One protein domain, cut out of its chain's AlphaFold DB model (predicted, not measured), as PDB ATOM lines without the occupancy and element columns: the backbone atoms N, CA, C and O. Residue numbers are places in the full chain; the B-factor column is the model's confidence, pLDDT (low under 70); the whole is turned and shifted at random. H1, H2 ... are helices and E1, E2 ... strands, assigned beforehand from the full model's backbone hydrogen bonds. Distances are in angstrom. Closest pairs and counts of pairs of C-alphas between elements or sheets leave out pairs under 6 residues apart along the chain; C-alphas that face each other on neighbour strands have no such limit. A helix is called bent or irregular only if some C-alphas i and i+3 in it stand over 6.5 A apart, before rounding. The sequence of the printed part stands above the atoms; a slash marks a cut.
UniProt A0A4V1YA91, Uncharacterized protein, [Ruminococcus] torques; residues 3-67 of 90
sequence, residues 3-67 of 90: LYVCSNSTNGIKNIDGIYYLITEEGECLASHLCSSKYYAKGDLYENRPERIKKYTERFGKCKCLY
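Overview. This is residues 3 to 67 of the 90 residues of an uncharacterized protein of [Ruminococcus] torques (UniProt A0A4V1YA91). A small, strongly twisted sheet of four strands, E3, E2, E1 and E4, wraps partly round the helix H1, which packs on one face of it. The second helix, H2, stands at one end of the long axis, where it only grazes the sheet, and the loop of residues 8 to 17 lies toward the other end. The printed part has 65 residues, with two named helices and four named strands in the order E1, E2, E3, H1, H2, E4. The sheet runs E3, E2, E1, E4 and is mixed, and the class is mixed, helices and strands. The whole is compact, with a radius of gyration of the C-alphas of 11.2 A and spans of 31 by 22 by 14 A.

Along the chain. E1, residues 3 to 7, begins at C-alpha 3 at (204.830, 166.517, 209.781) and is 13.3 A long. E2, residues 18 to 24, measures 20.0 A, and E3, residues 29 to 35, 16.8 A. H1, residues 38 to 47, measures 12.5 A and is irregular, but only just: C-alphas 44 and 47 are 7.0 A apart. H2, residues 50 to 60, measures 15.1 A and begins at C-alpha 50 at (211.850, 162.175, 197.089). E4, residues 64 to 67, measures 10.2 A and ends at C-alpha 67 at (196.804, 165.835, 207.932).

Arrangement. E1, E2 and E3 form a meander, each strand the antiparallel neighbour of the one before; E1 and E2 are a hairpin, and so are E2 and E3. Between E1 and E2, N 4 and O 23 are 2.8 A apart, within hydrogen-bond range. Between E2 and E3, N 20 and O 33 are 2.8 A apart, also within range. E4 is parallel to E1 at 19 degrees, with N 5 and O 66 within range at 2.8 A. E3 and E4 are the edge strands and are apart. E3, H1, H2 and E4 form a split strand-helix-strand unit, two strands that run the same way with E2 and E1 between them in the sheet, and its crossover is right-handed. H1 on one face of the sheet makes two layers, helix over sheet. Its closest C-alphas to E3 are those of Ala 41 and Cys 35, 5.9 A apart; to E4, those of Tyr 46 and Cys 65, 7.5 A apart. H1 and H2 only just touch, only at the corner by their link, with 3 pairs of C-alphas within 8 A; the closest are those of Tyr 46 and Arg 52, 6.4 A apart. They run the same way at a steep tilt of 69 degrees, only just short of about perpendicular. H2 only grazes the sheet, with its residues 52 to 60. Every O i to N i+4 pair is within hydrogen-bond range in H2, and 4 of 6 in H1.

Size, cuts and confidence. The two C-alphas farthest apart are those of Thr 10 and Glu 58, at 32.4 A. The printed part has no cut and no long link; the link from E1 to E2, 10 residues, is short, and the others are tight. The mean pLDDT of the printed part is 96.5, and no printed residue is under 70.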
ATOM      1  N   LEU A   3     205.033 165.376 210.663       97.94
ATOM      2  CA  LEU A   3     204.830 166.517 209.781       97.94
ATOM      3  C   LEU A   3     203.330 166.666 209.543       97.94
ATOM      4  O   LEU A   3     202.672 165.686 209.191       97.94
ATOM      5  N   TYR A   4     202.809 167.873 209.703       98.12
ATOM      6  CA  TYR A   4     201.400 168.187 209.542       98.12
ATOM      7  C   TYR A   4     201.173 168.962 208.256       98.12
ATOM      8  O   TYR A   4     201.756 170.026 208.038       98.12
ATOM      9  N   VAL A   5     200.285 168.432 207.421       97.88
ATOM     10  CA  VAL A   5     199.674 169.165 206.320       97.88
ATOM     11  C   VAL A   5     198.450 169.885 206.861       97.88
ATOM     12  O   VAL A   5     197.481 169.243 207.271       97.88
ATOM     13  N   CYS A   6     198.485 171.213 206.850       97.12
ATOM     14  CA  CYS A   6     197.347 172.048 207.222       97.12
ATOM     15  C   CYS A   6     197.029 173.046 206.110       97.12
ATOM     16  O   CYS A   6     197.910 173.470 205.363       97.12
ATOM     17  N   SER A   7     195.757 173.389 205.958       97.06
ATOM     18  CA  SER A   7     195.308 174.397 205.002       97.06
ATOM     19  C   SER A   7     195.322 175.792 205.622       97.06
ATOM     20  O   SER A   7     195.275 175.935 206.837       97.06
ATOM     21  N   ASN A   8     195.305 176.851 204.818       94.94
ATOM     22  CA  ASN A   8     195.142 178.221 205.321       94.94
ATOM     23  C   ASN A   8     193.690 178.550 205.742       94.94
ATOM     24  O   ASN A   8     193.302 179.714 205.814       94.94
ATOM     25  N   SER A   9     192.871 177.529 206.006       95.38
ATOM     26  CA  SER A   9     191.537 177.697 206.572       95.38
ATOM     27  C   SER A   9     191.598 178.037 208.065       95.38
ATOM     28  O   SER A   9     192.602 177.801 208.728       95.38
ATOM     29  N   THR A  10     190.492 178.536 208.622       91.94
ATOM     30  CA  THR A  10     190.403 179.001 210.023       91.94
ATOM     31  C   THR A  10     190.843 177.986 211.078       91.94
ATOM     32  O   THR A  10     191.237 178.394 212.160       91.94
ATOM     33  N   ASN A  11     190.739 176.686 210.796       93.00
ATOM     34  CA  ASN A  11     191.150 175.618 211.710       93.00
ATOM     35  C   ASN A  11     192.214 174.693 211.107       93.00
ATOM     36  O   ASN A  11     192.450 173.618 211.643       93.00
ATOM     37  N   GLY A  12     192.791 175.040 209.955       93.94
ATOM     38  CA  GLY A  12     193.835 174.247 209.310       93.94
ATOM     39  C   GLY A  12     193.420 172.897 208.708       93.94
ATOM     40  O   GLY A  12     194.258 172.236 208.101       93.94
ATOM     41  N   ILE A  13     192.160 172.468 208.841       95.88
ATOM     42  CA  ILE A  13     191.730 171.092 208.509       95.88
ATOM     43  C   ILE A  13     190.918 171.036 207.207       95.88
ATOM     44  O   ILE A  13     190.867 170.002 206.529       95.88
ATOM     45  N   LYS A  14     190.241 172.134 206.843       96.06
ATOM     46  CA  LYS A  14     189.295 172.127 205.719       96.06
ATOM     47  C   LYS A  14     189.997 171.808 204.402       96.06
ATOM     48  O   LYS A  14     191.098 172.294 204.142       96.06
ATOM     49  N   ASN A  15     189.303 171.038 203.565       96.44
ATOM     50  CA  ASN A  15     189.636 170.923 202.154       96.44
ATOM     51  C   ASN A  15     189.227 172.220 201.446       96.44
ATOM     52  O   ASN A  15     188.064 172.613 201.520       96.44
ATOM     53  N   ILE A  16     190.182 172.874 200.805       96.44
ATOM     54  CA  ILE A  16     190.034 174.176 200.157       96.44
ATOM     55  C   ILE A  16     190.783 174.211 198.823       96.44
ATOM     56  O   ILE A  16     191.741 173.462 198.625       96.44
ATOM     57  N   ASP A  17     190.382 175.148 197.971       96.88
ATOM     58  CA  ASP A  17     191.211 175.655 196.882       96.88
ATOM     59  C   ASP A  17     192.030 176.834 197.422       96.88
ATOM     60  O   ASP A  17     191.499 177.923 197.653       96.88
ATOM     61  N   GLY A  18     193.286 176.580 197.788       96.38
ATOM     62  CA  GLY A  18     194.064 177.527 198.578       96.38
ATOM     63  C   GLY A  18     195.442 177.023 198.985       96.38
ATOM     64  O   GLY A  18     195.987 176.082 198.410       96.38
ATOM     65  N   ILE A  19     196.049 177.701 199.957       97.81
ATOM     66  CA  ILE A  19     197.414 177.391 200.390       97.81
ATOM     67  C   ILE A  19     197.378 176.277 201.430       97.81
ATOM     68  O   ILE A  19     196.602 176.320 202.383       97.81
ATOM     69  N   TYR A  20     198.273 175.313 201.261       98.25
ATOM     70  CA  TYR A  20     198.587 174.284 202.238       98.25
ATOM     71  C   TYR A  20     200.027 174.438 202.709       98.25
ATOM     72  O   TYR A  20     200.911 174.801 201.930       98.25
ATOM     73  N   TYR A  21     200.260 174.117 203.974       98.19
ATOM     74  CA  TYR A  21     201.554 174.179 204.636       98.19
ATOM     75  C   TYR A  21     201.967 172.797 205.114       98.19
ATOM     76  O   TYR A  21     201.118 171.993 205.497       98.19
ATOM     77  N   LEU A  22     203.272 172.549 205.122       98.25
ATOM     78  CA  LEU A  22     203.907 171.412 205.774       98.25
ATOM     79  C   LEU A  22     204.682 171.931 206.985       98.25
ATOM     80  O   LEU A  22     205.673 172.642 206.813       98.25
ATOM     81  N   ILE A  23     204.234 171.584 208.186       98.06
ATOM     82  CA  ILE A  23     204.786 172.095 209.448       98.06
ATOM     83  C   ILE A  23     205.242 170.918 210.319       98.06
ATOM     84  O   ILE A  23     204.571 169.888 210.351       98.06
ATOM     85  N   THR A  24     206.381 171.022 211.001       98.12
ATOM     86  CA  THR A  24     206.842 169.991 211.948       98.12
ATOM     87  C   THR A  24     205.994 169.972 213.222       98.12
ATOM     88  O   THR A  24     205.277 170.925 213.527       98.12
ATOM     89  N   GLU A  25     206.105 168.909 214.021       96.88
ATOM     90  CA  GLU A  25     205.502 168.864 215.366       96.88
ATOM     91  C   GLU A  25     206.128 169.818 216.384       96.88
ATOM     92  O   GLU A  25     205.609 169.952 217.486       96.88
ATOM     93  N   GLU A  26     207.196 170.510 215.995       96.75
ATOM     94  CA  GLU A  26     207.859 171.564 216.764       96.75
ATOM     95  C   GLU A  26     207.451 172.966 216.279       96.75
ATOM     96  O   GLU A  26     207.821 173.962 216.891       96.75
ATOM     97  N   GLY A  27     206.650 173.063 215.210       96.56
ATOM     98  CA  GLY A  27     206.150 174.330 214.676       96.56
ATOM     99  C   GLY A  27     206.981 174.932 213.541       96.56
ATOM    100  O   GLY A  27     206.621 175.990 213.029       96.56
ATOM    101  N   GLU A  28     208.047 174.282 213.078       97.31
ATOM    102  CA  GLU A  28     208.826 174.762 211.933       97.31
ATOM    103  C   GLU A  28     208.032 174.598 210.628       97.31
ATOM    104  O   GLU A  28     207.635 173.489 210.262       97.31
ATOM    105  N   CYS A  29     207.830 175.683 209.877       97.06
ATOM    106  CA  CYS A  29     207.216 175.616 208.550       97.06
ATOM    107  C   CYS A  29     208.259 175.226 207.491       97.06
ATOM    108  O   CYS A  29     209.147 176.009 207.160       97.06
ATOM    109  N   LEU A  30     208.126 174.030 206.914       97.25
ATOM    110  CA  LEU A  30     209.098 173.460 205.976       97.25
ATOM    111  C   LEU A  30     208.810 173.787 204.507       97.25
ATOM    112  O   LEU A  30     209.740 173.888 203.704       97.25
ATOM    113  N   ALA A  31     207.531 173.867 204.134       97.31
ATOM    114  CA  ALA A  31     207.096 174.104 202.760       97.31
ATOM    115  C   ALA A  31     205.650 174.616 202.704       97.31
ATOM    116  O   ALA A  31     204.848 174.345 203.597       97.31
ATOM    117  N   SER A  32     205.301 175.286 201.607       97.50
ATOM    118  CA  SER A  32     203.927 175.678 201.286       97.50
ATOM    119  C   SER A  32     203.618 175.443 199.809       97.50
ATOM    120  O   SER A  32     204.511 175.543 198.964       97.50
ATOM    121  N   HIS A  33     202.358 175.163 199.482       96.75
ATOM    122  CA  HIS A  33     201.906 174.960 198.108       96.75
ATOM    123  C   HIS A  33     200.465 175.444 197.924       96.75
ATOM    124  O   HIS A  33     199.608 175.158 198.757       96.75
ATOM    125  N   LEU A  34     200.199 176.165 196.833       97.00
ATOM    126  CA  LEU A  34     198.837 176.472 196.401       97.00
ATOM    127  C   LEU A  34     198.267 175.234 195.707       97.00
ATOM    128  O   LEU A  34     198.860 174.757 194.744       97.00
ATOM    129  N   CYS A  35     197.146 174.718 196.192       95.62
ATOM    130  CA  CYS A  35     196.564 173.479 195.702       95.62
ATOM    131  C   CYS A  35     195.038 173.554 195.723       95.62
ATOM    132  O   CYS A  35     194.445 174.153 196.619       95.62
ATOM    133  N   SER A  36     194.398 172.879 194.772       94.56
ATOM    134  CA  SER A  36     192.938 172.826 194.668       94.56
ATOM    135  C   SER A  36     192.286 171.894 195.695       94.56
ATOM    136  O   SER A  36     191.063 171.887 195.837       94.56
ATOM    137  N   SER A  37     193.074 171.051 196.374       94.38
ATOM    138  CA  SER A  37     192.557 170.060 197.316       94.38
ATOM    139  C   SER A  37     193.635 169.491 198.237       94.38
ATOM    140  O   SER A  37     194.767 169.229 197.827       94.38
ATOM    141  N   LYS A  38     193.245 169.188 199.478       92.62
ATOM    142  CA  LYS A  38     194.117 168.608 200.504       92.62
ATOM    143  C   LYS A  38     194.706 167.270 200.074       92.62
ATOM    144  O   LYS A  38     195.860 166.992 200.376       92.62
ATOM    145  N   TYR A  39     193.929 166.481 199.330       91.88
ATOM    146  CA  TYR A  39     194.317 165.139 198.894       91.88
ATOM    147  C   TYR A  39     195.516 165.158 197.943       91.88
ATOM    148  O   TYR A  39     196.324 164.233 197.967       91.88
ATOM    149  N   TYR A  40     195.657 166.220 197.145       94.94
ATOM    150  CA  TYR A  40     196.824 166.430 196.291       94.94
ATOM    151  C   TYR A  40     197.958 167.113 197.058       94.94
ATOM    152  O   TYR A  40     199.114 166.703 196.946       94.94
ATOM    153  N   ALA A  41     197.619 168.072 197.927       95.75
ATOM    154  CA  ALA A  41     198.589 168.848 198.689       95.75
ATOM    155  C   ALA A  41     199.581 167.979 199.476       95.75
ATOM    156  O   ALA A  41     200.765 168.298 199.501       95.75
ATOM    157  N   LYS A  42     199.155 166.861 200.081       95.38
ATOM    158  CA  LYS A  42     200.070 165.966 200.818       95.38
ATOM    159  C   LYS A  42     201.146 165.336 199.927       95.38
ATOM    160  O   LYS A  42     202.313 165.267 200.325       95.38
ATOM    161  N   GLY A  43     200.771 164.943 198.711       96.12
ATOM    162  CA  GLY A  43     201.701 164.469 197.688       96.12
ATOM    163  C   GLY A  43     202.654 165.575 197.238       96.12
ATOM    164  O   GLY A  43     203.870 165.381 197.248       96.12
ATOM    165  N   ASP A  44     202.112 166.751 196.919       96.19
ATOM    166  CA  ASP A  44     202.885 167.895 196.422       96.19
ATOM    167  C   ASP A  44     203.827 168.499 197.465       96.19
ATOM    168  O   ASP A  44     204.906 169.003 197.124       96.19
ATOM    169  N   LEU A  45     203.439 168.442 198.738       97.12
ATOM    170  CA  LEU A  45     204.227 168.923 199.860       97.12
ATOM    171  C   LEU A  45     205.298 167.917 200.282       97.12
ATOM    172  O   LEU A  45     206.414 168.344 200.585       97.12
ATOM    173  N   TYR A  46     205.004 166.614 200.295       96.81
ATOM    174  CA  TYR A  46     205.922 165.638 200.883       96.81
ATOM    175  C   TYR A  46     205.937 164.260 200.209       96.81
ATOM    176  O   TYR A  46     207.001 163.830 199.774       96.81
ATOM    177  N   GLU A  47     204.806 163.551 200.120       95.88
ATOM    178  CA  GLU A  47     204.819 162.103 199.822       95.88
ATOM    179  C   GLU A  47     205.360 161.760 198.425       95.88
ATOM    180  O   GLU A  47     205.991 160.720 198.259       95.88
ATOM    181  N   ASN A  48     205.200 162.660 197.447       97.00
ATOM    182  CA  ASN A  48     205.708 162.482 196.082       97.00
ATOM    183  C   ASN A  48     206.984 163.299 195.809       97.00
ATOM    184  O   ASN A  48     207.335 163.543 194.655       97.00
ATOM    185  N   ARG A  49     207.677 163.758 196.860       96.62
ATOM    186  CA  ARG A  49     208.866 164.622 196.781       96.62
ATOM    187  C   ARG A  49     210.090 163.893 197.351       96.62
ATOM    188  O   ARG A  49     210.451 164.128 198.509       96.62
ATOM    189  N   PRO A  50     210.733 162.983 196.589       97.06
ATOM    190  CA  PRO A  50     211.850 162.175 197.089       97.06
ATOM    191  C   PRO A  50     213.013 163.022 197.626       97.06
ATOM    192  O   PRO A  50     213.664 162.638 198.598       97.06
ATOM    193  N   GLU A  51     213.244 164.204 197.058       97.25
ATOM    194  CA  GLU A  51     214.243 165.164 197.517       97.25
ATOM    195  C   GLU A  51     213.933 165.720 198.914       97.25
ATOM    196  O   GLU A  51     214.835 165.845 199.746       97.25
ATOM    197  N   ARG A  52     212.655 165.998 199.206       96.94
ATOM    198  CA  ARG A  52     212.212 166.467 200.528       96.94
ATOM    199  C   ARG A  52     212.228 165.335 201.539       96.94
ATOM    200  O   ARG A  52     212.718 165.531 202.646       96.94
ATOM    201  N   ILE A  53     211.767 164.147 201.145       97.38
ATOM    202  CA  ILE A  53     211.823 162.943 201.982       97.38
ATOM    203  C   ILE A  53     213.264 162.681 202.422       97.38
ATOM    204  O   ILE A  53     213.505 162.522 203.617       97.38
ATOM    205  N   LYS A  54     214.226 162.703 201.492       97.56
ATOM    206  CA  LYS A  54     215.649 162.537 201.812       97.56
ATOM    207  C   LYS A  54     216.141 163.628 202.766       97.56
ATOM    208  O   LYS A  54     216.611 163.304 203.853       97.56
ATOM    209  N   LYS A  55     215.961 164.903 202.403       97.62
ATOM    210  CA  LYS A  55     216.412 166.056 203.202       97.62
ATOM    211  C   LYS A  55     215.866 166.032 204.634       97.62
ATOM    212  O   LYS A  55     216.605 166.259 205.587       97.62
ATOM    213  N   TYR A  56     214.570 165.782 204.801       97.38
ATOM    214  CA  TYR A  56     213.931 165.791 206.119       97.38
ATOM    215  C   TYR A  56     214.237 164.521 206.911       97.38
ATOM    216  O   TYR A  56     214.360 164.595 208.129       97.38
ATOM    217  N   THR A  57     214.449 163.385 206.241       97.00
ATOM    218  CA  THR A  57     214.919 162.167 206.914       97.00
ATOM    219  C   THR A  57     216.342 162.323 207.443       97.00
ATOM    220  O   THR A  57     216.625 161.879 208.550       97.00
ATOM    221  N   GLU A  58     217.230 162.985 206.700       97.75
ATOM    222  CA  GLU A  58     218.592 163.292 207.158       97.75
ATOM    223  C   GLU A  58     218.596 164.259 208.352       97.75
ATOM    224  O   GLU A  58     219.388 164.081 209.273       97.75
ATOM    225  N   ARG A  59     217.694 165.253 208.372       97.44
ATOM    226  CA  ARG A  59     217.629 166.256 209.449       97.44
ATOM    227  C   ARG A  59     216.911 165.767 210.710       97.44
ATOM    228  O   ARG A  59     217.364 166.057 211.810       97.44
ATOM    229  N   PHE A  60     215.792 165.058 210.564       96.88
ATOM    230  CA  PHE A  60     214.881 164.732 211.673       96.88
ATOM    231  C   PHE A  60     214.720 163.225 211.927       96.88
ATOM    232  O   PHE A  60     213.939 162.811 212.790       96.88
ATOM    233  N   GLY A  61     215.393 162.381 211.144       96.44
ATOM    234  CA  GLY A  61     215.128 160.948 211.106       96.44
ATOM    235  C   GLY A  61     213.787 160.621 210.442       96.44
ATOM    236  O   GLY A  61     213.214 161.407 209.685       96.44
ATOM    237  N   LYS A  62     213.252 159.426 210.716       94.88
ATOM    238  CA  LYS A  62     212.014 158.954 210.079       94.88
ATOM    239  C   LYS A  62     210.849 159.923 210.343       94.88
ATOM    240  O   LYS A  62     210.431 160.132 211.488       94.88
ATOM    241  N   CYS A  63     210.305 160.467 209.258       96.06
ATOM    242  CA  CYS A  63     209.177 161.391 209.278       96.06
ATOM    243  C   CYS A  63     207.851 160.672 208.974       96.06
ATOM    244  O   CYS A  63     207.787 159.832 208.075       96.06
ATOM    245  N   LYS A  64     206.783 161.020 209.699       97.00
ATOM    246  CA  LYS A  64     205.403 160.587 209.433       97.00
ATOM    247  C   LYS A  64     204.573 161.802 209.028       97.00
ATOM    248  O   LYS A  64     204.406 162.711 209.831       97.00
ATOM    249  N   CYS A  65     204.058 161.810 207.802       96.62
ATOM    250  CA  CYS A  65     203.222 162.895 207.293       96.62
ATOM    251  C   CYS A  65     201.738 162.614 207.573       96.62
ATOM    252  O   CYS A  65     201.223 161.563 207.176       96.62
ATOM    253  N   LEU A  66     201.073 163.548 208.244       97.38
ATOM    254  CA  LEU A  66     199.676 163.493 208.674       97.38
ATOM    255  C   LEU A  66     198.937 164.734 208.171       97.38
ATOM    256  O   LEU A  66     199.542 165.793 208.014       97.38
ATOM    257  N   TYR A  67     197.632 164.630 207.953       97.50
ATOM    258  CA  TYR A  67     196.804 165.835 207.932       97.50
ATOM    259  C   TYR A  67     196.580 166.318 209.364       97.50
ATOM    260  O   TYR A  67     196.478 165.518 210.295       97.50
TER     261      TYR A  67